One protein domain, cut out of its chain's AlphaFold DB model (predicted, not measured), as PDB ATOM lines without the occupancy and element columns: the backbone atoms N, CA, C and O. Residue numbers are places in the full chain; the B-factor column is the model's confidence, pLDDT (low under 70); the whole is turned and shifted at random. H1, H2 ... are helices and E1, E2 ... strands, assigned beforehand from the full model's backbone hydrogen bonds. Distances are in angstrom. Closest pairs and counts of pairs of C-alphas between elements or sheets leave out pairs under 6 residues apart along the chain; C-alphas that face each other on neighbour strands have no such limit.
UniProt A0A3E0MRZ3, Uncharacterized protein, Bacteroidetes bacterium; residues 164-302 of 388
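What this domain is: This is residues 164 to 302 of the 388 residues of an uncharacterized protein of Bacteroidetes bacterium (UniProt A0A3E0MRZ3). Little is regular here: a small five-stranded sheet curls like part of a barrel, and long loops with three short helices spread loosely from it. The 139 printed residues hold E1 E2 E3 H1 H2 H3 E4 E5, a mixed class, with under half in named elements; the mixed sheet's order is E1 E5 E4 E3 E2. It is loose, radius of gyration of the C-alphas 18.9 A, spanning 59 by 43 by 26 A.

How they stand to each other: E1, residues 171 to 173, is antiparallel to E5, residues 292 to 295; N 172 and O 293 are 2.9 A apart. E2, residues 178 to 187, bends by 67 degrees at residue 182 and forms a hairpin with E3, residues 193 to 198; N 194 and O 186 are 2.9 A apart. H1, residues 231 to 237, only grazes the sheet; H2, residues 241 to 245, and H3, residues 261 to 264, are not on it. In H1 and H2 every O i to N i+4 pair is within hydrogen-bond range; H3 is too short for one. E4, residues 283 to 287, is parallel to E3, a strand-helix-strand unit with the helices between; N 284 and O 197 are 3.1 A apart. E4 and E5 form a hairpin; N 287 and O 292 are 2.8 A apart.

Where its parts are: E1 begins at C-alpha 171 (228.598, 213.051, 368.942); E2 measures 21.4 A, E3 16.0 A; E5 ends at C-alpha 295 (233.995, 210.327, 367.395).

The domain as a whole: The printed part has no cut. Links E3 to H1, H2 to H3 and H3 to E4 are long; residues 256 to 267, of which 261 to 264 belong to H3, stand free. The pLDDT is under 70 at residues 245 to 276.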
ATOM      1  N   LEU A 164     223.429 203.599 363.877       93.50
ATOM      2  CA  LEU A 164     223.375 205.039 364.120       93.50
ATOM      3  C   LEU A 164     224.132 205.759 363.009       93.50
ATOM      4  O   LEU A 164     225.176 205.292 362.567       93.50
ATOM      5  N   SER A 165     223.625 206.904 362.565       94.19
ATOM      6  CA  SER A 165     224.381 207.796 361.685       94.19
ATOM      7  C   SER A 165     225.115 208.812 362.543       94.19
ATOM      8  O   SER A 165     224.485 209.439 363.394       94.19
ATOM      9  N   ILE A 166     226.417 208.984 362.321       92.69
ATOM     10  CA  ILE A 166     227.192 210.011 363.018       92.69
ATOM     11  C   ILE A 166     226.840 211.383 362.422       92.69
ATOM     12  O   ILE A 166     227.018 211.575 361.216       92.69
ATOM     13  N   PRO A 167     226.327 212.323 363.234       92.94
ATOM     14  CA  PRO A 167     226.044 213.688 362.797       92.94
ATOM     15  C   PRO A 167     227.324 214.531 362.650       92.94
ATOM     16  O   PRO A 167     228.404 214.144 363.094       92.94
ATOM     17  N   ASN A 168     227.197 215.725 362.066       89.81
ATOM     18  CA  ASN A 168     228.327 216.639 361.834       89.81
ATOM     19  C   ASN A 168     229.026 217.114 363.113       89.81
ATOM     20  O   ASN A 168     230.200 217.455 363.062       89.81
ATOM     21  N   ASN A 169     228.326 217.121 364.248       88.25
ATOM     22  CA  ASN A 169     228.898 217.423 365.562       88.25
ATOM     23  C   ASN A 169     229.582 216.205 366.210       88.25
ATOM     24  O   ASN A 169     229.829 216.231 367.408       88.25
ATOM     25  N   LEU A 170     229.825 215.122 365.455       90.81
ATOM     26  CA  LEU A 170     230.652 213.971 365.846       90.81
ATOM     27  C   LEU A 170     230.260 213.274 367.151       90.81
ATOM     28  O   LEU A 170     231.031 212.483 367.691       90.81
ATOM     29  N   THR A 171     229.053 213.522 367.641       91.56
ATOM     30  CA  THR A 171     228.598 213.051 368.942       91.56
ATOM     31  C   THR A 171     227.276 212.323 368.824       91.56
ATOM     32  O   THR A 171     226.398 212.678 368.038       91.56
ATOM     33  N   VAL A 172     227.136 211.255 369.604       93.69
ATOM     34  CA  VAL A 172     225.936 210.422 369.625       93.69
ATOM     35  C   VAL A 172     225.560 210.141 371.077       93.69
ATOM     36  O   VAL A 172     226.428 209.723 371.847       93.69
ATOM     37  N   PRO A 173     224.293 210.338 371.478       93.62
ATOM     38  CA  PRO A 173     223.874 210.072 372.848       93.62
ATOM     39  C   PRO A 173     223.974 208.587 373.191       93.62
ATOM     40  O   PRO A 173     223.632 207.716 372.385       93.62
ATOM     41  N   ILE A 174     224.427 208.304 374.411       92.81
ATOM     42  CA  ILE A 174     224.488 206.949 374.953       92.81
ATOM     43  C   ILE A 174     223.053 206.390 375.091       92.81
ATOM     44  O   ILE A 174     222.155 207.100 375.554       92.81
ATOM     45  N   PRO A 175     222.799 205.121 374.707       89.62
ATOM     46  CA  PRO A 175     221.499 204.480 374.913       89.62
ATOM     47  C   PRO A 175     221.084 204.451 376.391       89.62
ATOM     48  O   PRO A 175     221.916 204.262 377.273       89.62
ATOM     49  N   GLN A 176     219.784 204.564 376.678       87.44
ATOM     50  CA  GLN A 176     219.273 204.650 378.060       87.44
ATOM     51  C   GLN A 176     219.604 203.431 378.934       87.44
ATOM     52  O   GLN A 176     219.663 203.544 380.154       87.44
ATOM     53  N   ASP A 177     219.779 202.264 378.324       86.06
ATOM     54  CA  ASP A 177     220.023 200.986 378.990       86.06
ATOM     55  C   ASP A 177     221.486 200.539 378.911       86.06
ATOM     56  O   ASP A 177     221.807 199.391 379.229       86.06
ATOM     57  N   TYR A 178     222.365 201.438 378.467       88.25
ATOM     58  CA  TYR A 178     223.791 201.209 378.335       88.25
ATOM     59  C   TYR A 178     224.451 200.974 379.695       88.25
ATOM     60  O   TYR A 178     224.294 201.753 380.631       88.25
ATOM     61  N   VAL A 179     225.247 199.908 379.777       87.69
ATOM     62  CA  VAL A 179     226.093 199.615 380.943       87.69
ATOM     63  C   VAL A 179     227.570 199.641 380.576       87.69
ATOM     64  O   VAL A 179     228.386 200.134 381.347       87.69
ATOM     65  N   ASN A 180     227.931 199.082 379.420       89.38
ATOM     66  CA  ASN A 180     229.304 199.107 378.921       89.38
ATOM     67  C   ASN A 180     229.332 198.888 377.403       89.38
ATOM     68  O   ASN A 180     228.427 198.261 376.849       89.38
ATOM     69  N   TYR A 181     230.380 199.343 376.721       91.19
ATOM     70  CA  TYR A 181     230.563 199.068 375.300       91.19
ATOM     71  C   TYR A 181     231.177 197.678 375.098       91.19
ATOM     72  O   TYR A 181     231.949 197.184 375.918       91.19
ATOM     73  N   VAL A 182     230.836 197.044 373.980       90.56
ATOM     74  CA  VAL A 182     231.495 195.818 373.509       90.56
ATOM     75  C   VAL A 182     232.361 196.151 372.308       90.56
ATOM     76  O   VAL A 182     233.534 195.779 372.258       90.56
ATOM     77  N   LYS A 183     231.781 196.853 371.331       92.31
ATOM     78  CA  LYS A 183     232.444 197.169 370.071       92.31
ATOM     79  C   LYS A 183     231.728 198.304 369.347       92.31
ATOM     80  O   LYS A 183     230.505 198.332 369.297       92.31
ATOM     81  N   ALA A 184     232.489 199.186 368.715       94.06
ATOM     82  CA  ALA A 184     231.972 200.137 367.737       94.06
ATOM     83  C   ALA A 184     232.560 199.808 366.361       94.06
ATOM     84  O   ALA A 184     233.706 199.362 366.238       94.06
ATOM     85  N   SER A 185     231.775 199.944 365.300       94.44
ATOM     86  CA  SER A 185     232.261 199.743 363.931       94.44
ATOM     87  C   SER A 185     231.524 200.638 362.961       94.44
ATOM     88  O   SER A 185     230.310 200.739 363.059       94.44
ATOM     89  N   TRP A 186     232.218 201.230 361.996       93.62
ATOM     90  CA  TRP A 186     231.556 201.886 360.873       93.62
ATOM     91  C   TRP A 186     231.292 200.880 359.751       93.62
ATOM     92  O   TRP A 186     231.971 199.853 359.641       93.62
ATOM     93  N   VAL A 187     230.269 201.151 358.948       90.81
ATOM     94  CA  VAL A 187     229.821 200.282 357.860       90.81
ATOM     95  C   VAL A 187     230.120 200.951 356.526       90.81
ATOM     96  O   VAL A 187     229.794 202.121 356.315       90.81
ATOM     97  N   ASP A 188     230.768 200.222 355.620       86.50
ATOM     98  CA  ASP A 188     231.039 200.723 354.275       86.50
ATOM     99  C   ASP A 188     229.861 200.525 353.308       86.50
ATOM    100  O   ASP A 188     228.826 199.948 353.635       86.50
ATOM    101  N   LYS A 189     230.021 201.004 352.070       88.00
ATOM    102  CA  LYS A 189     228.987 200.906 351.027       88.00
ATOM    103  C   LYS A 189     228.634 199.463 350.641       88.00
ATOM    104  O   LYS A 189     227.602 199.252 350.015       88.00
ATOM    105  N   LEU A 190     229.492 198.494 350.963       84.94
ATOM    106  CA  LEU A 190     229.269 197.067 350.724       84.94
ATOM    107  C   LEU A 190     228.661 196.365 351.950       84.94
ATOM    108  O   LEU A 190     228.397 195.166 351.891       84.94
ATOM    109  N   GLY A 191     228.437 197.087 353.052       79.94
ATOM    110  CA  GLY A 191     227.945 196.525 354.306       79.94
ATOM    111  C   GLY A 191     229.035 195.877 355.166       79.94
ATOM    112  O   GLY A 191     228.715 195.166 356.121       79.94
ATOM    113  N   VAL A 192     230.320 196.076 354.853       84.44
ATOM    114  CA  VAL A 192     231.425 195.507 355.637       84.44
ATOM    115  C   VAL A 192     231.670 196.364 356.875       84.44
ATOM    116  O   VAL A 192     231.762 197.590 356.796       84.44
ATOM    117  N   LYS A 193     231.781 195.700 358.031       88.81
ATOM    118  CA  LYS A 193     232.077 196.340 359.317       88.81
ATOM    119  C   LYS A 193     233.580 196.571 359.476       88.81
ATOM    120  O   LYS A 193     234.360 195.619 359.412       88.81
ATOM    121  N   HIS A 194     233.952 197.793 359.828       86.56
ATOM    122  CA  HIS A 194     235.320 198.200 360.143       86.56
ATOM    123  C   HIS A 194     235.386 198.701 361.585       86.56
ATOM    124  O   HIS A 194     234.631 199.586 361.976       86.56
ATOM    125  N   ILE A 195     236.253 198.098 362.399       90.12
ATOM    126  CA  ILE A 195     236.299 198.337 363.851       90.12
ATOM    127  C   ILE A 195     236.838 199.736 364.146       90.12
ATOM    128  O   ILE A 195     237.920 200.069 363.666       90.12
ATOM    129  N   ILE A 196     236.110 200.494 364.967       91.38
ATOM    130  CA  ILE A 196     236.541 201.770 365.547       91.38
ATOM    131  C   ILE A 196     237.099 201.468 366.941       91.38
ATOM    132  O   ILE A 196     236.481 200.718 367.701       91.38
ATOM    133  N   TYR A 197     238.254 202.033 367.281       88.81
ATOM    134  CA  TYR A 197     238.912 201.774 368.564       88.81
ATOM    135  C   TYR A 197     238.750 202.942 369.542       88.81
ATOM    136  O   TYR A 197     238.721 204.096 369.112       88.81
ATOM    137  N   PRO A 198     238.694 202.677 370.858       90.88
ATOM    138  CA  PRO A 198     238.816 203.741 371.841       90.88
ATOM    139  C   PRO A 198     240.209 204.379 371.746       90.88
ATOM    140  O   PRO A 198     241.190 203.704 371.419       90.88
ATOM    141  N   THR A 199     240.308 205.673 372.033       85.00
ATOM    142  CA  THR A 199     241.590 206.392 372.043       85.00
ATOM    143  C   THR A 199     242.027 206.773 373.453       85.00
ATOM    144  O   THR A 199     241.209 206.970 374.343       85.00
ATOM    145  N   THR A 200     243.342 206.889 373.635       83.38
ATOM    146  CA  THR A 200     243.984 207.479 374.821       83.38
ATOM    147  C   THR A 200     244.690 208.798 374.486       83.38
ATOM    148  O   THR A 200     245.431 209.319 375.311       83.38
ATOM    149  N   LEU A 201     244.535 209.301 373.253       81.75
ATOM    150  CA  LEU A 201     245.157 210.547 372.780       81.75
ATOM    151  C   LEU A 201     244.445 211.794 373.303       81.75
ATOM    152  O   LEU A 201     245.038 212.866 373.359       81.75
ATOM    153  N   THR A 202     243.175 211.641 373.657       84.56
ATOM    154  CA  THR A 202     242.348 212.668 374.276       84.56
ATOM    155  C   THR A 202     241.646 212.065 375.487       84.56
ATOM    156  O   THR A 202     241.624 210.844 375.672       84.56
ATOM    157  N   SER A 203     241.075 212.926 376.313       85.12
ATOM    158  CA  SER A 203     240.316 212.563 377.501       85.12
ATOM    159  C   SER A 203     239.140 213.510 377.646       85.12
ATOM    160  O   SER A 203     239.277 214.694 377.347       85.12
ATOM    161  N   ASN A 204     238.028 213.003 378.167       88.31
ATOM    162  CA  ASN A 204     236.881 213.810 378.559       88.31
ATOM    163  C   ASN A 204     237.059 214.228 380.030       88.31
ATOM    164  O   ASN A 204     237.002 213.355 380.902       88.31
ATOM    165  N   PRO A 205     237.354 215.509 380.335       87.50
ATOM    166  CA  PRO A 205     237.513 215.961 381.717       87.50
ATOM    167  C   PRO A 205     236.208 215.780 382.500       87.50
ATOM    168  O   PRO A 205     235.131 216.007 381.963       87.50
ATOM    169  N   THR A 206     236.265 215.391 383.771       87.00
ATOM    170  CA  THR A 206     235.041 215.221 384.579       87.00
ATOM    171  C   THR A 206     234.463 216.548 385.063       87.00
ATOM    172  O   THR A 206     233.252 216.659 385.210       87.00
ATOM    173  N   GLU A 207     235.322 217.544 385.267       86.81
ATOM    174  CA  GLU A 207     234.996 218.898 385.724       86.81
ATOM    175  C   GLU A 207     235.730 219.905 384.827       86.81
ATOM    176  O   GLU A 207     236.853 219.640 384.378       86.81
ATOM    177  N   ILE A 208     235.102 221.046 384.546       90.19
ATOM    178  CA  ILE A 208     235.625 222.132 383.712       90.19
ATOM    179  C   ILE A 208     235.434 223.469 384.455       90.19
ATOM    180  O   ILE A 208     234.651 224.321 384.024       90.19
ATOM    181  N   PRO A 209     236.150 223.702 385.570       91.56
ATOM    182  CA  PRO A 209     236.012 224.948 386.309       91.56
ATOM    183  C   PRO A 209     236.468 226.142 385.459       91.56
ATOM    184  O   PRO A 209     237.582 226.157 384.928       91.56
ATOM    185  N   VAL A 210     235.627 227.171 385.363       90.56
ATOM    186  CA  VAL A 210     235.964 228.447 384.724       90.56
ATOM    187  C   VAL A 210     236.986 229.169 385.590       90.56
ATOM    188  O   VAL A 210     236.754 229.382 386.780       90.56
ATOM    189  N   GLN A 211     238.110 229.565 384.997       90.31
ATOM    190  CA  GLN A 211     239.200 230.241 385.700       90.31
ATOM    191  C   GLN A 211     239.241 231.739 385.387       90.31
ATOM    192  O   GLN A 211     238.856 232.162 384.297       90.31
ATOM    193  N   ASP A 212     239.720 232.529 386.347       88.62
ATOM    194  CA  ASP A 212     240.085 233.930 386.136       88.62
ATOM    195  C   ASP A 212     241.443 234.062 385.412       88.62
ATOM    196  O   ASP A 212     242.139 233.077 385.154       88.62
ATOM    197  N   ASP A 213     241.859 235.298 385.120       89.69
ATOM    198  CA  ASP A 213     243.143 235.588 384.457       89.69
ATOM    199  C   ASP A 213     244.375 235.132 385.270       89.69
ATOM    200  O   ASP A 213     245.483 235.052 384.734       89.69
ATOM    201  N   ASN A 214     244.202 234.821 386.559       88.50
ATOM    202  CA  ASN A 214     245.250 234.296 387.432       88.50
ATOM    203  C   ASN A 214     245.244 232.756 387.502       88.50
ATOM    204  O   ASN A 214     246.084 232.180 388.198       88.50
ATOM    205  N   GLY A 215     244.327 232.086 386.795       83.31
ATOM    206  CA  GLY A 215     244.183 230.630 386.785       83.31
ATOM    207  C   GLY A 215     243.438 230.064 387.997       83.31
ATOM    208  O   GLY A 215     243.539 228.867 388.271       83.31
ATOM    209  N   VAL A 216     242.715 230.895 388.752       88.88
ATOM    210  CA  VAL A 216     241.926 230.477 389.918       88.88
ATOM    211  C   VAL A 216     240.487 230.204 389.490       88.88
ATOM    212  O   VAL A 216     239.880 231.016 388.797       88.88
ATOM    213  N   ALA A 217     239.932 229.062 389.906       90.69
ATOM    214  CA  ALA A 217     238.539 228.716 389.632       90.69
ATOM    215  C   ALA A 217     237.580 229.756 390.238       90.69
ATOM    216  O   ALA A 217     237.714 230.147 391.397       90.69
ATOM    217  N   THR A 218     236.613 230.190 389.438       90.00
ATOM    218  CA  THR A 218     235.579 231.158 389.812       90.00
ATOM    219  C   THR A 218     234.344 230.434 390.345       90.00
ATOM    220  O   THR A 218     234.066 229.301 389.947       90.00
ATOM    221  N   GLN A 219     233.622 231.066 391.272       91.38
ATOM    222  CA  GLN A 219     232.485 230.471 391.981       91.38
ATOM    223  C   GLN A 219     231.193 231.248 391.719       91.38
ATOM    224  O   GLN A 219     231.232 232.445 391.427       91.38
ATOM    225  N   ASP A 220     230.060 230.559 391.820       89.31
ATOM    226  CA  ASP A 220     228.734 231.166 391.818       89.31
ATOM    227  C   ASP A 220     228.376 231.773 393.189       89.31
ATOM    228  O   ASP A 220     229.112 231.652 394.173       89.31
ATOM    229  N   ASP A 221     227.207 232.415 393.272       89.56
ATOM    230  CA  ASP A 221     226.689 233.015 394.512       89.56
ATOM    231  C   ASP A 221     226.400 231.978 395.625       89.56
ATOM    232  O   ASP A 221     226.082 232.354 396.756       89.56
ATOM    233  N   PHE A 222     226.489 230.678 395.319       88.62
ATOM    234  CA  PHE A 222     226.295 229.554 396.235       88.62
ATOM    235  C   PHE A 222     227.607 228.820 396.567       88.62
ATOM    236  O   PHE A 222     227.553 227.717 397.110       88.62
ATOM    237  N   GLU A 223     228.763 229.429 396.271       85.12
ATOM    238  CA  GLU A 223     230.111 228.900 396.539       85.12
ATOM    239  C   GLU A 223     230.477 227.626 395.745       85.12
ATOM    240  O   GLU A 223     231.461 226.955 396.064       85.12
ATOM    241  N   ASN A 224     229.734 227.288 394.685       87.38
ATOM    242  CA  ASN A 224     230.092 226.198 393.771       87.38
ATOM    243  C   ASN A 224     230.955 226.733 392.626       87.38
ATOM    244  O   ASN A 224     230.753 227.855 392.172       87.38
ATOM    245  N   ASN A 225     231.893 225.931 392.118       88.31
ATOM    246  CA  ASN A 225     232.672 226.321 390.941       88.31
ATOM    247  C   ASN A 225     231.754 226.503 389.722       88.31
ATOM    248  O   ASN A 225     230.874 225.680 389.470       88.31
ATOM    249  N   LEU A 226     231.988 227.561 388.949       87.56
ATOM    250  CA  LEU A 226     231.340 227.751 387.655       87.56
ATOM    251  C   LEU A 226     231.917 226.754 386.644       87.56
ATOM    252  O   LEU A 226     233.132 226.643 386.518       87.56
ATOM    253  N   GLU A 227     231.051 226.064 385.904       87.12
ATOM    254  CA  GLU A 227     231.430 225.077 384.884       87.12
ATOM    255  C   GLU A 227     231.386 225.696 383.475       87.12
ATOM    256  O   GLU A 227     230.435 226.398 383.120       87.12
ATOM    257  N   GLY A 228     232.428 225.452 382.678       85.81
ATOM    258  CA  GLY A 228     232.601 225.977 381.322       85.81
ATOM    259  C   GLY A 228     232.502 224.914 380.222       85.81
ATOM    260  O   GLY A 228     231.992 223.815 380.430       85.81
ATOM    261  N   SER A 229     233.011 225.239 379.031       85.19
ATOM    262  CA  SER A 229     233.151 224.306 377.905       85.19
ATOM    263  C   SER A 229     234.560 223.706 377.837       85.19
ATOM    264  O   SER A 229     235.557 224.367 378.136       85.19
ATOM    265  N   SER A 230     234.665 222.438 377.432       88.00
ATOM    266  CA  SER A 230     235.959 221.757 377.346       88.00
ATOM    267  C   SER A 230     236.692 222.125 376.062       88.00
ATOM    268  O   SER A 230     236.387 221.619 374.983       88.00
ATOM    269  N   ILE A 231     237.755 222.915 376.205       87.19
ATOM    270  CA  ILE A 231     238.689 223.227 375.112       87.19
ATOM    271  C   ILE A 231     239.335 221.942 374.551       87.19
ATOM    272  O   ILE A 231     239.677 221.871 373.373       87.19
ATOM    273  N   THR A 232     239.523 220.910 375.384       85.88
ATOM    274  CA  THR A 232     240.112 219.626 374.954       85.88
ATOM    275  C   THR A 232     239.176 218.867 374.016       85.88
ATOM    276  O   THR A 232     239.639 218.268 373.047       85.88
ATOM    277  N   GLU A 233     237.874 218.899 374.297       86.50
ATOM    278  CA  GLU A 233     236.852 218.234 373.482       86.50
ATOM    279  C   GLU A 233     236.646 218.995 372.171       86.50
ATOM    280  O   GLU A 233     236.753 218.392 371.107       86.50
ATOM    281  N   GLU A 234     236.511 220.322 372.243       86.44
ATOM    282  CA  GLU A 234     236.398 221.206 371.073       86.44
ATOM    283  C   GLU A 234     237.572 221.010 370.099       86.44
ATOM    284  O   GLU A 234     237.383 220.710 368.920       86.44
ATOM    285  N   ARG A 235     238.815 221.051 370.601       86.00
ATOM    286  CA  ARG A 235     240.008 220.821 369.769       86.00
ATOM    287  C   ARG A 235     240.068 219.420 369.174       86.00
ATOM    288  O   ARG A 235     240.669 219.247 368.117       86.00
ATOM    289  N   TRP A 236     239.528 218.415 369.861       85.38
ATOM    290  CA  TRP A 236     239.514 217.043 369.362       85.38
ATOM    291  C   TRP A 236     238.496 216.857 368.234       85.38
ATOM    292  O   TRP A 236     238.790 216.159 367.263       85.38
ATOM    293  N   GLU A 237     237.336 217.503 368.331       81.12
ATOM    294  CA  GLU A 237     236.307 217.495 367.286       81.12
ATOM    295  C   GLU A 237     236.781 218.211 366.014       81.12
ATOM    296  O   GLU A 237     236.568 217.714 364.905       81.12
ATOM    297  N   GLU A 238     237.502 219.324 366.166       83.31
ATOM    298  CA  GLU A 238     238.078 220.086 365.049       83.31
ATOM    299  C   GLU A 238     239.369 219.474 364.477       83.31
ATOM    300  O   GLU A 238     239.838 219.877 363.407       83.31
ATOM    301  N   ALA A 239     239.977 218.504 365.167       78.69
ATOM    302  CA  ALA A 239     241.269 217.959 364.772       78.69
ATOM    303  C   ALA A 239     241.205 217.227 363.423       78.69
ATOM    304  O   ALA A 239     240.408 216.306 363.205       78.69
ATOM    305  N   ASP A 240     242.146 217.548 362.533       78.44
ATOM    306  CA  ASP A 240     242.374 216.755 361.328       78.44
ATOM    307  C   ASP A 240     243.077 215.434 361.687       78.44
ATOM    308  O   ASP A 240     244.276 215.384 361.976       78.44
ATOM    309  N   THR A 241     242.322 214.337 361.622       74.06
ATOM    310  CA  THR A 241     242.809 212.971 361.876       74.06
ATOM    311  C   THR A 241     244.013 212.559 361.022       74.06
ATOM    312  O   THR A 241     244.781 211.681 361.433       74.06
ATOM    313  N   LYS A 242     244.253 213.189 359.865       71.88
ATOM    314  CA  LYS A 242     245.451 212.932 359.049       71.88
ATOM    315  C   LYS A 242     246.737 213.331 359.767       71.88
ATOM    316  O   LYS A 242     247.741 212.628 359.647       71.88
ATOM    317  N   LYS A 243     246.694 214.393 360.583       71.94
ATOM    318  CA  LYS A 243     247.829 214.847 361.405       71.94
ATOM    319  C   LYS A 243     248.209 213.827 362.486       71.94
ATOM    320  O   LYS A 243     249.356 213.797 362.913       71.94
ATOM    321  N   ILE A 244     247.264 212.976 362.893       73.19
ATOM    322  CA  ILE A 244     247.460 211.925 363.904       73.19
ATOM    323  C   ILE A 244     247.923 210.610 363.262       73.19
ATOM    324  O   ILE A 244     248.808 209.938 363.781       73.19
ATOM    325  N   THR A 245     247.313 210.229 362.138       68.81
ATOM    326  CA  THR A 245     247.575 208.943 361.463       68.81
ATOM    327  C   THR A 245     248.836 208.935 360.602       68.81
ATOM    328  O   THR A 245     249.275 207.860 360.198       68.81
ATOM    329  N   GLY A 246     249.385 210.107 360.262       63.25
ATOM    330  CA  GLY A 246     250.517 210.220 359.338       63.25
ATOM    331  C   GLY A 246     250.165 209.849 357.893       63.25
ATOM    332  O   GLY A 246     251.058 209.613 357.077       63.25
ATOM    333  N   VAL A 247     248.870 209.773 357.556       63.09
ATOM    334  CA  VAL A 247     248.412 209.501 356.188       63.09
ATOM    335  C   VAL A 247     248.871 210.636 355.274       63.09
ATOM    336  O   VAL A 247     248.650 211.810 355.561       63.09
ATOM    337  N   TYR A 248     249.504 210.266 354.159       58.19
ATOM    338  CA  TYR A 248     249.995 211.204 353.154       58.19
ATOM    339  C   TYR A 248     248.862 212.097 352.623       58.19
ATOM    340  O   TYR A 248     247.911 211.599 352.016       58.19
ATOM    341  N   ASP A 249     248.997 213.410 352.819       55.22
ATOM    342  CA  ASP A 249     248.167 214.427 352.172       55.22
ATOM    343  C   ASP A 249     248.998 215.158 351.098       55.22
ATOM    344  O   ASP A 249     250.028 215.755 351.428       55.22
ATOM    345  N   PRO A 250     248.595 215.131 349.815       54.19
ATOM    346  CA  PRO A 250     249.269 215.892 348.765       54.19
ATOM    347  C   PRO A 250     249.202 217.420 348.955       54.19
ATOM    348  O   PRO A 250     249.945 218.126 348.277       54.19
ATOM    349  N   TYR A 251     248.367 217.928 349.870       54.56
ATOM    350  CA  TYR A 251     248.149 219.354 350.139       54.56
ATOM    351  C   TYR A 251     248.570 219.779 351.557       54.56
ATOM    352  O   TYR A 251     247.961 220.681 352.118       54.56
ATOM    353  N   PHE A 252     249.581 219.128 352.151       52.00
ATOM    354  CA  PHE A 252     250.125 219.412 353.494       52.00
ATOM    355  C   PHE A 252     250.739 220.835 353.623       52.00
ATOM    356  O   PHE A 252     251.942 220.985 353.842       52.00
ATOM    357  N   GLU A 253     249.927 221.880 353.498       51.09
ATOM    358  CA  GLU A 253     250.214 223.222 353.996       51.09
ATOM    359  C   GLU A 253     249.719 223.289 355.455       51.09
ATOM    360  O   GLU A 253     248.575 222.969 355.763       51.09
ATOM    361  N   ASP A 254     250.641 223.635 356.352       42.84
ATOM    362  CA  ASP A 254     250.481 223.916 357.786       42.84
ATOM    363  C   ASP A 254     250.576 222.766 358.811       42.84
ATOM    364  O   ASP A 254     249.598 222.228 359.347       42.84
ATOM    365  N   ALA A 255     251.832 222.521 359.207       35.94
ATOM    366  CA  ALA A 255     252.264 222.683 360.600       35.94
ATOM    367  C   ALA A 255     253.788 222.937 360.649       35.94
ATOM    368  O   ALA A 255     254.574 221.995 360.689       35.94
ATOM    369  N   ASP A 256     254.181 224.211 360.560       43.19
ATOM    370  CA  ASP A 256     255.438 224.840 361.019       43.19
ATOM    371  C   ASP A 256     256.626 223.920 361.404       43.19
ATOM    372  O   ASP A 256     257.111 223.912 362.535       43.19
ATOM    373  N   THR A 257     257.113 223.108 360.460       41.31
ATOM    374  CA  THR A 257     258.315 222.279 360.622       41.31
ATOM    375  C   THR A 257     259.053 222.155 359.287       41.31
ATOM    376  O   THR A 257     258.566 221.537 358.350       41.31
ATOM    377  N   TYR A 258     260.230 222.788 359.240       41.03
ATOM    378  CA  TYR A 258     261.337 222.694 358.271       41.03
ATOM    379  C   TYR A 258     261.029 222.528 356.764       41.03
ATOM    380  O   TYR A 258     260.471 221.550 356.285       41.03
ATOM    381  N   ILE A 259     261.589 223.465 355.993       48.28
ATOM    382  CA  ILE A 259     261.378 223.744 354.560       48.28
ATOM    383  C   ILE A 259     261.953 222.654 353.617       48.28
ATOM    384  O   ILE A 259     261.875 222.793 352.401       48.28
ATOM    385  N   ASP A 260     262.534 221.562 354.127       49.78
ATOM    386  CA  ASP A 260     263.205 220.551 353.293       49.78
ATOM    387  C   ASP A 260     262.346 219.276 353.089       49.78
ATOM    388  O   ASP A 260     262.192 218.469 354.017       49.78
ATOM    389  N   PRO A 261     261.821 219.035 351.867       54.72
ATOM    390  CA  PRO A 261     260.971 217.885 351.544       54.72
ATOM    391  C   PRO A 261     261.661 216.524 351.728       54.72
ATOM    392  O   PRO A 261     260.987 215.510 351.923       54.72
ATOM    393  N   VAL A 262     262.997 216.476 351.678       52.38
ATOM    394  CA  VAL A 262     263.770 215.227 351.767       52.38
ATOM    395  C   VAL A 262     263.809 214.704 353.204       52.38
ATOM    396  O   VAL A 262     263.753 213.495 353.421       52.38
ATOM    397  N   TYR A 263     263.808 215.584 354.206       49.66
ATOM    398  CA  TYR A 263     263.822 215.168 355.614       49.66
ATOM    399  C   TYR A 263     262.438 214.773 356.147       49.66
ATOM    400  O   TYR A 263     262.357 213.987 357.093       49.66
ATOM    401  N   LYS A 264     261.354 215.217 355.495       52.09
ATOM    402  CA  LYS A 264     259.967 214.851 355.838       52.09
ATOM    403  C   LYS A 264     259.647 213.378 355.546       52.09
ATOM    404  O   LYS A 264     258.867 212.767 356.261       52.09
ATOM    405  N   THR A 265     260.300 212.777 354.545       51.69
ATOM    406  CA  THR A 265     260.194 211.329 354.256       51.69
ATOM    407  C   THR A 265     261.080 210.461 355.159       51.69
ATOM    408  O   THR A 265     260.902 209.247 355.225       51.69
ATOM    409  N   LEU A 266     262.030 211.071 355.878       48.75
ATOM    410  CA  LEU A 266     262.983 210.374 356.747       48.75
ATOM    411  C   LEU A 266     262.572 210.376 358.228       48.75
ATOM    412  O   LEU A 266     262.958 209.460 358.959       48.75
ATOM    413  N   TYR A 267     261.781 211.357 358.672       46.62
ATOM    414  CA  TYR A 267     261.275 211.441 360.043       46.62
ATOM    415  C   TYR A 267     259.900 210.774 360.168       46.62
ATOM    416  O   TYR A 267     258.880 211.351 359.815       46.62
ATOM    417  N   GLY A 268     259.899 209.535 360.670       51.94
ATOM    418  CA  GLY A 268     258.692 208.767 361.019       51.94
ATOM    419  C   GLY A 268     258.677 207.324 360.499       51.94
ATOM    420  O   GLY A 268     258.120 206.451 361.149       51.94
ATOM    421  N   GLN A 269     259.371 207.028 359.391       52.19
ATOM    422  CA  GLN A 269     259.157 205.769 358.651       52.19
ATOM    423  C   GLN A 269     260.356 204.816 358.569       52.19
ATOM    424  O   GLN A 269     260.261 203.765 357.936       52.19
ATOM    425  N   ARG A 270     261.494 205.107 359.218       48.25
ATOM    426  CA  ARG A 270     262.672 204.222 359.095       48.25
ATOM    427  C   ARG A 270     262.598 202.943 359.941       48.25
ATOM    428  O   ARG A 270     263.272 201.980 359.587       48.25
ATOM    429  N   TYR A 271     261.789 202.912 361.012       49.12
ATOM    430  CA  TYR A 271     261.705 201.755 361.930       49.12
ATOM    431  C   TYR A 271     260.303 201.403 362.479       49.12
ATOM    432  O   TYR A 271     260.213 200.598 363.402       49.12
ATOM    433  N   GLY A 272     259.218 201.902 361.876       55.72
ATOM    434  CA  GLY A 272     257.854 201.425 362.145       55.72
ATOM    435  C   GLY A 272     256.909 202.495 362.693       55.72
ATOM    436  O   GLY A 272     257.245 203.228 363.616       55.72
ATOM    437  N   GLU A 273     255.720 202.542 362.105       63.03
ATOM    438  CA  GLU A 273     254.582 203.348 362.550       63.03
ATOM    439  C   GLU A 273     253.988 202.779 363.849       63.03
ATOM    440  O   GLU A 273     253.998 201.560 364.044       63.03
ATOM    441  N   ASN A 274     253.449 203.632 364.731       67.50
ATOM    442  CA  ASN A 274     252.765 203.162 365.938       67.50
ATOM    443  C   ASN A 274     251.402 202.554 365.553       67.50
ATOM    444  O   ASN A 274     250.488 203.294 365.182       67.50
ATOM    445  N   PRO A 275     251.197 201.230 365.699       67.50
ATOM    446  CA  PRO A 275     249.965 200.583 365.253       67.50
ATOM    447  C   PRO A 275     248.696 201.118 365.930       67.50
ATOM    448  O   PRO A 275     247.607 200.978 365.381       67.50
ATOM    449  N   GLN A 276     248.817 201.716 367.122       66.62
ATOM    450  CA  GLN A 276     247.682 202.259 367.872       66.62
ATOM    451  C   GLN A 276     247.129 203.560 367.262       66.62
ATOM    452  O   GLN A 276     245.931 203.833 367.365       66.62
ATOM    453  N   THR A 277     247.986 204.365 366.629       71.00
ATOM    454  CA  THR A 277     247.622 205.671 366.052       71.00
ATOM    455  C   THR A 277     247.537 205.637 364.527       71.00
ATOM    456  O   THR A 277     246.858 206.460 363.922       71.00
ATOM    457  N   THR A 278     248.166 204.656 363.886       70.25
ATOM    458  CA  THR A 278     248.186 204.516 362.427       70.25
ATOM    459  C   THR A 278     247.026 203.633 361.959       70.25
ATOM    460  O   THR A 278     247.214 202.506 361.500       70.25
ATOM    461  N   GLN A 279     245.794 204.137 362.103       74.62
ATOM    462  CA  GLN A 279     244.584 203.446 361.650       74.62
ATOM    463  C   GLN A 279     243.571 204.377 360.966       74.62
ATOM    464  O   GLN A 279     243.297 205.478 361.430       74.62
ATOM    465  N   ILE A 280     242.971 203.910 359.868       78.06
ATOM    466  CA  ILE A 280     242.022 204.696 359.055       78.06
ATOM    467  C   ILE A 280     240.575 204.634 359.560       78.06
ATOM    468  O   ILE A 280     239.719 205.377 359.085       78.06
ATOM    469  N   ASN A 281     240.284 203.731 360.501       83.81
ATOM    470  CA  ASN A 281     238.916 203.441 360.926       83.81
ATOM    471  C   ASN A 281     238.364 204.447 361.942       83.81
ATOM    472  O   ASN A 281     237.185 204.375 362.271       83.81
ATOM    473  N   GLY A 282     239.196 205.376 362.416       86.50
ATOM    474  CA  GLY A 282     238.820 206.383 363.400       86.50
ATOM    475  C   GLY A 282     238.836 205.882 364.840       86.50
ATOM    476  O   GLY A 282     239.125 204.716 365.138       86.50
ATOM    477  N   TRP A 283     238.515 206.804 365.737       89.69
ATOM    478  CA  TRP A 283     238.489 206.595 367.173       89.69
ATOM    479  C   TRP A 283     237.191 207.089 367.789       89.69
ATOM    480  O   TRP A 283     236.477 207.899 367.197       89.69
ATOM    481  N   PHE A 284     236.927 206.627 369.006       93.00
ATOM    482  CA  PHE A 284     235.885 207.190 369.849       93.00
ATOM    483  C   PHE A 284     236.365 207.397 371.287       93.00
ATOM    484  O   PHE A 284     237.307 206.741 371.744       93.00
ATOM    485  N   THR A 285     235.685 208.284 372.001       92.50
ATOM    486  CA  THR A 285     235.719 208.392 373.460       92.50
ATOM    487  C   THR A 285     234.304 208.382 374.020       92.50
ATOM    488  O   THR A 285     233.321 208.457 373.279       92.50
ATOM    489  N   ILE A 286     234.200 208.208 375.334       92.56
ATOM    490  CA  ILE A 286     232.929 208.170 376.051       92.56
ATOM    491  C   ILE A 286     232.972 209.290 377.077       92.56
ATOM    492  O   ILE A 286     233.759 209.236 378.022       92.56
ATOM    493  N   ASN A 287     232.139 210.302 376.875       90.25
ATOM    494  CA  ASN A 287     231.949 211.378 377.824       90.25
ATOM    495  C   ASN A 287     230.856 210.975 378.820       90.25
ATOM    496  O   ASN A 287     229.664 211.120 378.545       90.25
ATOM    497  N   GLU A 288     231.259 210.456 379.979       87.19
ATOM    498  CA  GLU A 288     230.324 210.070 381.044       87.19
ATOM    499  C   GLU A 288     229.627 211.281 381.691       87.19
ATOM    500  O   GLU A 288     228.515 211.129 382.191       87.19
ATOM    501  N   ARG A 289     230.233 212.481 381.638       88.38
ATOM    502  CA  ARG A 289     229.650 213.727 382.172       88.38
ATOM    503  C   ARG A 289     228.402 214.135 381.391       88.38
ATOM    504  O   ARG A 289     227.387 214.485 381.983       88.38
ATOM    505  N   GLU A 290     228.476 214.076 380.063       87.75
ATOM    506  CA  GLU A 290     227.381 214.486 379.168       87.75
ATOM    507  C   GLU A 290     226.530 213.312 378.671       87.75
ATOM    508  O   GLU A 290     225.455 213.511 378.105       87.75
ATOM    509  N   GLY A 291     226.990 212.078 378.882       91.25
ATOM    510  CA  GLY A 291     226.320 210.880 378.390       91.25
ATOM    511  C   GLY A 291     226.407 210.739 376.869       91.25
ATOM    512  O   GLY A 291     225.441 210.307 376.236       91.25
ATOM    513  N   LEU A 292     227.545 211.112 376.273       92.25
ATOM    514  CA  LEU A 292     227.761 211.128 374.824       92.25
ATOM    515  C   LEU A 292     228.954 210.251 374.422       92.25
ATOM    516  O   LEU A 292     229.977 210.208 375.101       92.25
ATOM    517  N   PHE A 293     228.848 209.583 373.277       93.06
ATOM    518  CA  PHE A 293     230.007 209.096 372.531       93.06
ATOM    519  C   PHE A 293     230.521 210.212 371.633       93.06
ATOM    520  O   PHE A 293     229.733 210.759 370.866       93.06
ATOM    521  N   SER A 294     231.823 210.486 371.670       92.31
ATOM    522  CA  SER A 294     232.486 211.418 370.752       92.31
ATOM    523  C   SER A 294     233.343 210.637 369.761       92.31
ATOM    524  O   SER A 294     234.043 209.701 370.148       92.31
ATOM    525  N   PHE A 295     233.299 211.007 368.487       92.19
ATOM    526  CA  PHE A 295     233.995 210.327 367.395       92.19
ATOM    527  C   PHE A 295     235.043 211.230 366.753       92.19
ATOM    528  O   PHE A 295     234.967 212.452 366.811       92.19
ATOM    529  N   SER A 296     236.041 210.625 366.117       88.88
ATOM    530  CA  SER A 296     237.033 211.372 365.348       88.88
ATOM    531  C   SER A 296     236.473 211.889 364.016       88.88
ATOM    532  O   SER A 296     235.608 211.262 363.401       88.88
ATOM    533  N   SER A 297     237.024 212.999 363.522       86.00
ATOM    534  CA  SER A 297     236.521 213.751 362.358       86.00
ATOM    535  C   SER A 297     236.359 212.960 361.050       86.00
ATOM    536  O   SER A 297     235.498 213.271 360.232       86.00
ATOM    537  N   ASN A 298     237.105 211.874 360.840       84.81
ATOM    538  CA  ASN A 298     236.965 211.006 359.662       84.81
ATOM    539  C   ASN A 298     235.675 210.157 359.641       84.81
ATOM    540  O   ASN A 298     235.420 209.462 358.651       84.81
ATOM    541  N   LEU A 299     234.891 210.177 360.722       89.75
ATOM    542  CA  LEU A 299     233.653 209.415 360.872       89.75
ATOM    543  C   LEU A 299     232.375 210.242 360.642       89.75
ATOM    544  O   LEU A 299     231.287 209.675 360.734       89.75
ATOM    545  N   VAL A 300     232.483 211.531 360.290       90.38
ATOM    546  CA  VAL A 300     231.324 212.355 359.886       90.38
ATOM    547  C   VAL A 300     230.534 211.661 358.768       90.38
ATOM    548  O   VAL A 300     231.120 211.087 357.842       90.38
ATOM    549  N   ASP A 301     229.202 211.684 358.875       90.56
ATOM    550  CA  ASP A 301     228.241 211.083 357.936       90.56
ATOM    551  C   ASP A 301     228.393 209.564 357.728       90.56
ATOM    552  O   ASP A 301     227.818 208.980 356.801       90.56
ATOM    553  N   LYS A 302     229.170 208.879 358.576       90.94
ATOM    554  CA  LYS A 302     229.264 207.417 358.544       90.94
ATOM    555  C   LYS A 302     228.129 206.792 359.338       90.94
ATOM    556  O   LYS A 302     227.770 207.239 360.425       90.94
TER     557      LYS A 302